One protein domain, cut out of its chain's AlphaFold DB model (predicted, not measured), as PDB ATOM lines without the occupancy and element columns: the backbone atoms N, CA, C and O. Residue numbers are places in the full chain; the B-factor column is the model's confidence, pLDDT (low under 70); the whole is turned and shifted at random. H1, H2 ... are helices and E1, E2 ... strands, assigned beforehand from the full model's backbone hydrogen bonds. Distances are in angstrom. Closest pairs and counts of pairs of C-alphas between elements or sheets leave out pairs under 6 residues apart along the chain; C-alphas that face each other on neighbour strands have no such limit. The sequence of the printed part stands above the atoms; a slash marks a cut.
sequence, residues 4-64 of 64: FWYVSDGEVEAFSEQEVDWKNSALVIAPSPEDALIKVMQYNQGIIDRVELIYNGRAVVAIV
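AT A GLANCE: This is residues 4 to 64 of the 64 residues of an uncharacterized protein of Methylomusa anaerophila (UniProt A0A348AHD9). A small twisted sheet of three strands, E2, E1 and E3, has one helix, H1, packed over one of its faces, and a two-stranded hairpin, E4 and E5, is joined to this body where E5 packs on E3. The printed part has 61 residues, with five named strands and one named helix in the order E1, E2, E3, H1, E4, E5. The larger sheet runs E2, E1, E3, the smaller E4, E5, both antiparallel, and the class is mixed. The whole is compact, with a radius of gyration of the C-alphas of 10.4 A and spans of 30 by 22 by 20 A.

HOW THE PARTS SIT: Begin at E1, residues 4 to 8, the inner strand; it forms a hairpin with E2, residues 11 to 14, where N 6 and O 13 are 2.8 A apart, within hydrogen-bond range. On its other side find E3, residues 25 to 30, antiparallel at 148 degrees, with N 5 and O 28 within hydrogen-bond range at 2.8 A. This sheet is strongly twisted, only just, with C-alphas up to 4.1 A off its best plane. H1, residues 33 to 44, is on one face of it, making two layers, a helix over a sheet; its closest C-alphas to E3 are Ala 36 and Ala 30, 5.3 A apart. Every O i to N i+4 pair in H1 is within hydrogen-bond range. E4, residues 50 to 55, and E5, residues 58 to 63, form a hairpin, with N 53 and O 60 at 2.8 A, within hydrogen-bond range. E5 touches E3, the closest C-alphas being Ile 63 and Val 28, 4.6 A; E3 and E4 are apart.

IN THESE COORDINATES: Find C-alpha 4 at (38.407, 41.082, -20.406), where E1 begins; it runs 13.2 A, E2 10.5 A and E3 15.3 A. From C-alpha 33 at (35.057, 34.574, -14.842), H1 runs 16.8 A. E4 runs 14.5 A, and E5 16.2 A to C-alpha 63 at (41.686, 45.465, -12.455).

THE WHOLE: The C-alphas of Gln 45 and Gly 57 are the two farthest apart, 30.5 A. The printed part has no cut, and no link is long. No printed residue is under 70 in pLDDT.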
ATOM      1  N   PHE A   4      39.063  39.939 -21.022       94.31
ATOM      2  CA  PHE A   4      38.407  41.082 -20.406       94.31
ATOM      3  C   PHE A   4      37.006  40.679 -19.959       94.31
ATOM      4  O   PHE A   4      36.202  40.209 -20.768       94.31
ATOM      5  N   TRP A   5      36.729  40.880 -18.680       96.44
ATOM      6  CA  TRP A   5      35.456  40.578 -18.046       96.44
ATOM      7  C   TRP A   5      34.821  41.861 -17.537       96.44
ATOM      8  O   TRP A   5      35.491  42.690 -16.919       96.44
ATOM      9  N   TYR A   6      33.531  42.003 -17.793       96.88
ATOM     10  CA  TYR A   6      32.686  42.989 -17.153       96.88
ATOM     11  C   TYR A   6      32.001  42.311 -15.969       96.88
ATOM     12  O   TYR A   6      31.339  41.285 -16.132       96.88
ATOM     13  N   VAL A   7      32.220  42.848 -14.774       96.44
ATOM     14  CA  VAL A   7      31.591  42.370 -13.542       96.44
ATOM     15  C   VAL A   7      30.598  43.422 -13.094       96.44
ATOM     16  O   VAL A   7      31.008  44.564 -12.910       96.44
ATOM     17  N   SER A   8      29.333  43.057 -12.897       95.69
ATOM     18  CA  SER A   8      28.286  43.965 -12.414       95.69
ATOM     19  C   SER A   8      27.380  43.242 -11.432       95.69
ATOM     20  O   SER A   8      26.864  42.179 -11.757       95.69
ATOM     21  N   ASP A   9      27.204  43.785 -10.227       88.38
ATOM     22  CA  ASP A   9      26.339  43.205  -9.180       88.38
ATOM     23  C   ASP A   9      26.559  41.694  -8.913       88.38
ATOM     24  O   ASP A   9      25.649  40.960  -8.532       88.38
ATOM     25  N   GLY A  10      27.798  41.214  -9.085       85.75
ATOM     26  CA  GLY A  10      28.173  39.806  -8.896       85.75
ATOM     27  C   GLY A  10      27.957  38.905 -10.117       85.75
ATOM     28  O   GLY A  10      28.356  37.741 -10.079       85.75
ATOM     29  N   GLU A  11      27.398  39.430 -11.204       93.50
ATOM     30  CA  GLU A  11      27.358  38.768 -12.507       93.50
ATOM     31  C   GLU A  11      28.642  39.051 -13.291       93.50
ATOM     32  O   GLU A  11      29.251  40.114 -13.153       93.50
ATOM     33  N   VAL A  12      29.065  38.084 -14.110       95.94
ATOM     34  CA  VAL A  12      30.273  38.187 -14.935       95.94
ATOM     35  C   VAL A  12      29.940  37.855 -16.374       95.94
ATOM     36  O   VAL A  12      29.449  36.767 -16.675       95.94
ATOM     37  N   GLU A  13      30.292  38.762 -17.272       96.06
ATOM     38  CA  GLU A  13      30.146  38.578 -18.709       96.06
ATOM     39  C   GLU A  13      31.395  39.053 -19.455       96.06
ATOM     40  O   GLU A  13      32.265  39.737 -18.909       96.06
ATOM     41  N   ALA A  14      31.525  38.655 -20.719       95.12
ATOM     42  CA  ALA A  14      32.621  39.133 -21.549       95.12
ATOM     43  C   ALA A  14      32.499  40.650 -21.761       95.12
ATOM     44  O   ALA A  14      31.420  41.167 -22.062       95.12
ATOM     45  N   PHE A  15      33.618  41.363 -21.639       94.06
ATOM     46  CA  PHE A  15      33.635  42.789 -21.938       94.06
ATOM     47  C   PHE A  15      33.467  43.022 -23.444       94.06
ATOM     48  O   PHE A  15      34.239  42.522 -24.264       94.06
ATOM     49  N   SER A  16      32.456  43.809 -23.781       90.56
ATOM     50  CA  SER A  16      32.052  44.249 -25.109       90.56
ATOM     51  C   SER A  16      31.765  45.758 -25.093       90.56
ATOM     52  O   SER A  16      30.750  46.209 -25.622       90.56
ATOM     53  N   GLU A  17      32.668  46.533 -24.482       88.00
ATOM     54  CA  GLU A  17      32.606  48.004 -24.405       88.00
ATOM     55  C   GLU A  17      31.448  48.560 -23.553       88.00
ATOM     56  O   GLU A  17      31.015  49.695 -23.760       88.00
ATOM     57  N   GLN A  18      30.970  47.789 -22.571       92.44
ATOM     58  CA  GLN A  18      30.038  48.284 -21.555       92.44
ATOM     59  C   GLN A  18      30.646  49.472 -20.784       92.44
ATOM     60  O   GLN A  18      31.860  49.555 -20.576       92.44
ATOM     61  N   GLU A  19      29.797  50.392 -20.329       88.88
ATOM     62  CA  GLU A  19      30.217  51.498 -19.468       88.88
ATOM     63  C   GLU A  19      30.533  50.987 -18.055       88.88
ATOM     64  O   GLU A  19      29.780  50.195 -17.498       88.88
ATOM     65  N   VAL A  20      31.647  51.441 -17.473       92.06
ATOM     66  CA  VAL A  20      32.114  51.015 -16.145       92.06
ATOM     67  C   VAL A  20      32.026  52.187 -15.173       92.06
ATOM     68  O   VAL A  20      32.764  53.167 -15.300       92.06
ATOM     69  N   ASP A  21      31.152  52.070 -14.177       92.25
ATOM     70  CA  ASP A  21      30.875  53.111 -13.178       92.25
ATOM     71  C   ASP A  21      31.764  53.034 -11.922       92.25
ATOM     72  O   ASP A  21      31.766  53.967 -11.116       92.25
ATOM     73  N   TRP A  22      32.524  51.942 -11.746       90.94
ATOM     74  CA  TRP A  22      33.377  51.660 -10.576       90.94
ATOM     75  C   TRP A  22      32.652  51.633  -9.229       90.94
ATOM     76  O   TRP A  22      33.296  51.620  -8.178       90.94
ATOM     77  N   LYS A  23      31.321  51.631  -9.253       89.75
ATOM     78  CA  LYS A  23      30.471  51.602  -8.065       89.75
ATOM     79  C   LYS A  23      29.736  50.276  -7.964       89.75
ATOM     80  O   LYS A  23      29.748  49.664  -6.901       89.75
ATOM     81  N   ASN A  24      29.122  49.853  -9.063       90.94
ATOM     82  CA  ASN A  24      28.400  48.587  -9.175       90.94
ATOM     83  C   ASN A  24      29.017  47.687 -10.250       90.94
ATOM     84  O   ASN A  24      28.743  46.490 -10.280       90.94
ATOM     85  N   SER A  25      29.876  48.262 -11.099       95.19
ATOM     86  CA  SER A  25      30.515  47.586 -12.217       95.19
ATOM     87  C   SER A  25      32.030  47.785 -12.251       95.19
ATOM     88  O   SER A  25      32.552  48.818 -11.822       95.19
ATOM     89  N   ALA A  26      32.747  46.797 -12.783       96.00
ATOM     90  CA  ALA A  26      34.195  46.823 -12.948       96.00
ATOM     91  C   ALA A  26      34.631  46.087 -14.221       96.00
ATOM     92  O   ALA A  26      34.065  45.060 -14.591       96.00
ATOM     93  N   LEU A  27      35.696  46.586 -14.851       96.75
ATOM     94  CA  LEU A  27      36.424  45.871 -15.896       96.75
ATOM     95  C   LEU A  27      37.601  45.124 -15.271       96.75
ATOM     96  O   LEU A  27      38.386  45.707 -14.521       96.75
ATOM     97  N   VAL A  28      37.744  43.843 -15.597       96.62
ATOM     98  CA  VAL A  28      38.748  42.963 -14.994       96.62
ATOM     99  C   VAL A  28      39.467  42.158 -16.062       96.62
ATOM    100  O   VAL A  28      38.840  41.575 -16.945       96.62
ATOM    101  N   ILE A  29      40.789  42.073 -15.956       95.62
ATOM    102  CA  ILE A  29      41.598  41.151 -16.747       95.62
ATOM    103  C   ILE A  29      41.842  39.891 -15.921       95.62
ATOM    104  O   ILE A  29      42.549  39.908 -14.907       95.62
ATOM    105  N   ALA A  30      41.284  38.772 -16.371       95.75
ATOM    106  CA  ALA A  30      41.417  37.492 -15.682       95.75
ATOM    107  C   ALA A  30      41.350  36.304 -16.657       95.75
ATOM    108  O   ALA A  30      40.745  36.413 -17.728       95.75
ATOM    109  N   PRO A  31      41.972  35.159 -16.326       95.50
ATOM    110  CA  PRO A  31      41.923  33.978 -17.185       95.50
ATOM    111  C   PRO A  31      40.562  33.265 -17.156       95.50
ATOM    112  O   PRO A  31      40.269  32.514 -18.085       95.50
ATOM    113  N   SER A  32      39.724  33.522 -16.148       95.69
ATOM    114  CA  SER A  32      38.377  32.961 -16.011       95.69
ATOM    115  C   SER A  32      37.395  33.980 -15.398       95.69
ATOM    116  O   SER A  32      37.843  34.951 -14.778       95.69
ATOM    117  N   PRO A  33      36.069  33.770 -15.533       95.56
ATOM    118  CA  PRO A  33      35.057  34.574 -14.842       95.56
ATOM    119  C   PRO A  33      35.183  34.519 -13.312       95.56
ATOM    120  O   PRO A  33      34.975  35.513 -12.623       95.56
ATOM    121  N   GLU A  34      35.548  33.354 -12.775       95.56
ATOM    122  CA  GLU A  34      35.697  33.127 -11.333       95.56
ATOM    123  C   GLU A  34      36.865  33.947 -10.774       95.56
ATOM    124  O   GLU A  34      36.725  34.637  -9.763       95.56
ATOM    125  N   ASP A  35      37.994  33.957 -11.487       95.88
ATOM    126  CA  ASP A  35      39.142  34.798 -11.146       95.88
ATOM    127  C   ASP A  35      38.804  36.292 -11.234       95.88
ATOM    128  O   ASP A  35      39.323  37.089 -10.450       95.88
ATOM    129  N   ALA A  36      37.919  36.689 -12.159       96.31
ATOM    130  CA  ALA A  36      37.468  38.073 -12.257       96.31
ATOM    131  C   ALA A  36      36.713  38.512 -10.991       96.31
ATOM    132  O   ALA A  36      36.997  39.585 -10.453       96.31
ATOM    133  N   LEU A  37      35.823  37.663 -10.462       95.50
ATOM    134  CA  LEU A  37      35.123  37.931  -9.197       95.50
ATOM    135  C   LEU A  37      36.091  38.038  -8.023       95.50
ATOM    136  O   LEU A  37      35.987  38.973  -7.228       95.50
ATOM    137  N   ILE A  38      37.055  37.117  -7.930       95.62
ATOM    138  CA  ILE A  38      38.068  37.134  -6.863       95.62
ATOM    139  C   ILE A  38      38.841  38.457  -6.887       95.62
ATOM    140  O   ILE A  38      39.029  39.079  -5.840       95.62
ATOM    141  N   LYS A  39      39.237  38.933  -8.070       95.88
ATOM    142  CA  LYS A  39      39.924  40.222  -8.214       95.88
ATOM    143  C   LYS A  39      39.050  41.408  -7.818       95.88
ATOM    144  O   LYS A  39      39.529  42.292  -7.118       95.88
ATOM    145  N   VAL A  40      37.765  41.425  -8.175       95.38
ATOM    146  CA  VAL A  40      36.848  42.482  -7.703       95.38
ATOM    147  C   VAL A  40      36.748  42.484  -6.178       95.38
ATOM    148  O   VAL A  40      36.800  43.548  -5.562       95.38
ATOM    149  N   MET A  41      36.683  41.308  -5.546       94.62
ATOM    150  CA  MET A  41      36.694  41.209  -4.082       94.62
ATOM    151  C   MET A  41      37.995  41.755  -3.481       94.62
ATOM    152  O   MET A  41      37.946  42.514  -2.515       94.62
ATOM    153  N   GLN A  42      39.148  41.420  -4.066       95.81
ATOM    154  CA  GLN A  42      40.454  41.931  -3.636       95.81
ATOM    155  C   GLN A  42      40.572  43.451  -3.816       95.81
ATOM    156  O   GLN A  42      41.075  44.135  -2.925       95.81
ATOM    157  N   TYR A  43      40.071  43.990  -4.928       95.25
ATOM    158  CA  TYR A  43      40.034  45.430  -5.189       95.25
ATOM    159  C   TYR A  43      39.164  46.159  -4.156       95.25
ATOM    160  O   TYR A  43      39.605  47.136  -3.556       95.25
ATOM    161  N   ASN A  44      37.973  45.633  -3.852       93.25
ATOM    162  CA  ASN A  44      37.081  46.202  -2.835       93.25
ATOM    163  C   ASN A  44      37.675  46.154  -1.416       93.25
ATOM    164  O   ASN A  44      37.292  46.944  -0.554       93.25
ATOM    165  N   GLN A  45      38.613  45.239  -1.167       95.25
ATOM    166  CA  GLN A  45      39.387  45.159   0.074       95.25
ATOM    167  C   GLN A  45      40.638  46.058   0.067       95.25
ATOM    168  O   GLN A  45      41.346  46.112   1.072       95.25
ATOM    169  N   GLY A  46      40.924  46.754  -1.038       94.75
ATOM    170  CA  GLY A  46      42.113  47.594  -1.205       94.75
ATOM    171  C   GLY A  46      43.418  46.808  -1.363       94.75
ATOM    172  O   GLY A  46      44.487  47.339  -1.078       94.75
ATOM    173  N   ILE A  47      43.342  45.533  -1.759       96.38
ATOM    174  CA  ILE A  47      44.509  44.645  -1.907       96.38
ATOM    175  C   ILE A  47      45.191  44.852  -3.259       96.38
ATOM    176  O   ILE A  47      46.416  44.790  -3.350       96.38
ATOM    177  N   ILE A  48      44.396  45.069  -4.306       95.19
ATOM    178  CA  ILE A  48      44.878  45.303  -5.666       95.19
ATOM    179  C   ILE A  48      44.315  46.611  -6.200       95.19
ATOM    180  O   ILE A  48      43.225  47.030  -5.816       95.19
ATOM    181  N   ASP A  49      45.070  47.228  -7.098       93.50
ATOM    182  CA  ASP A  49      44.719  48.485  -7.744       93.50
ATOM    183  C   ASP A  49      44.243  48.269  -9.181       93.50
ATOM    184  O   ASP A  49      44.394  47.200  -9.781       93.50
ATOM    185  N   ARG A  50      43.671  49.328  -9.746       94.38
ATOM    186  CA  ARG A  50      43.296  49.394 -11.158       94.38
ATOM    187  C   ARG A  50      44.401  50.047 -11.983       94.38
ATOM    188  O   ARG A  50      45.064  50.975 -11.521       94.38
ATOM    189  N   VAL A  51      44.561  49.605 -13.223       94.25
ATOM    190  CA  VAL A  51      45.535  50.149 -14.175       94.25
ATOM    191  C   VAL A  51      44.836  50.662 -15.424       94.25
ATOM    192  O   VAL A  51      43.805  50.133 -15.836       94.25
ATOM    193  N   GLU A  52      45.414  51.686 -16.038       94.81
ATOM    194  CA  GLU A  52      45.013  52.150 -17.363       94.81
ATOM    195  C   GLU A  52      45.714  51.313 -18.441       94.81
ATOM    196  O   GLU A  52      46.908  51.016 -18.348       94.81
ATOM    197  N   LEU A  53      44.968  50.913 -19.466       91.00
ATOM    198  CA  LEU A  53      45.445  50.081 -20.566       91.00
ATOM    199  C   LEU A  53      44.718  50.418 -21.867       91.00
ATOM    200  O   LEU A  53      43.665  51.048 -21.865       91.00
ATOM    201  N   ILE A  54      45.275  49.978 -22.994       89.06
ATOM    202  CA  ILE A  54      44.683  50.214 -24.313       89.06
ATOM    203  C   ILE A  54      43.853  49.004 -24.746       89.06
ATOM    204  O   ILE A  54      44.391  47.914 -24.936       89.06
ATOM    205  N   TYR A  55      42.554  49.216 -24.959       85.38
ATOM    206  CA  TYR A  55      41.615  48.246 -25.521       85.38
ATOM    207  C   TYR A  55      40.946  48.854 -26.760       85.38
ATOM    208  O   TYR A  55      40.437  49.972 -26.705       85.38
ATOM    209  N   ASN A  56      41.000  48.168 -27.908       86.88
ATOM    210  CA  ASN A  56      40.486  48.668 -29.196       86.88
ATOM    211  C   ASN A  56      40.945  50.102 -29.558       86.88
ATOM    212  O   ASN A  56      40.197  50.891 -30.132       86.88
ATOM    213  N   GLY A  57      42.185  50.467 -29.209       88.38
ATOM    214  CA  GLY A  57      42.740  51.802 -29.479       88.38
ATOM    215  C   GLY A  57      42.232  52.912 -28.549       88.38
ATOM    216  O   GLY A  57      42.547  54.079 -28.778       88.38
ATOM    217  N   ARG A  58      41.475  52.566 -27.502       87.88
ATOM    218  CA  ARG A  58      41.006  53.488 -26.462       87.88
ATOM    219  C   ARG A  58      41.648  53.152 -25.126       87.88
ATOM    220  O   ARG A  58      41.885  51.985 -24.825       87.88
ATOM    221  N   ALA A  59      41.904  54.179 -24.326       90.94
ATOM    222  CA  ALA A  59      42.290  53.989 -22.941       90.94
ATOM    223  C   ALA A  59      41.077  53.524 -22.128       90.94
ATOM    224  O   ALA A  59      40.018  54.155 -22.161       90.94
ATOM    225  N   VAL A  60      41.237  52.411 -21.420       92.06
ATOM    226  CA  VAL A  60      40.275  51.873 -20.459       92.06
ATOM    227  C   VAL A  60      41.000  51.597 -19.150       92.06
ATOM    228  O   VAL A  60      42.208  51.375 -19.131       92.06
ATOM    229  N   VAL A  61      40.264  51.598 -18.047       95.00
ATOM    230  CA  VAL A  61      40.809  51.253 -16.734       95.00
ATOM    231  C   VAL A  61      40.313  49.855 -16.374       95.00
ATOM    232  O   VAL A  61      39.132  49.571 -16.560       95.00
ATOM    233  N   ALA A  62      41.189  48.977 -15.889       95.25
ATOM    234  CA  ALA A  62      40.824  47.622 -15.485       95.25
ATOM    235  C   ALA A  62      41.587  47.164 -14.241       95.25
ATOM    236  O   ALA A  62      42.684  47.640 -13.954       95.25
ATOM    237  N   ILE A  63      41.019  46.197 -13.532       96.56
ATOM    238  CA  ILE A  63      41.686  45.465 -12.455       96.56
ATOM    239  C   ILE A  63      42.549  44.359 -13.088       96.56
ATOM    240  O   ILE A  63      42.056  43.595 -13.923       96.56
ATOM    241  N   VAL A  64      43.826  44.272 -12.703       89.50
ATOM    242  CA  VAL A  64      44.826  43.309 -13.223       89.50
ATOM    243  C   VAL A  64      45.409  42.423 -12.147       89.50
ATOM    244  O   VAL A  64      45.259  42.713 -10.949       89.50
TER     245      VAL A  64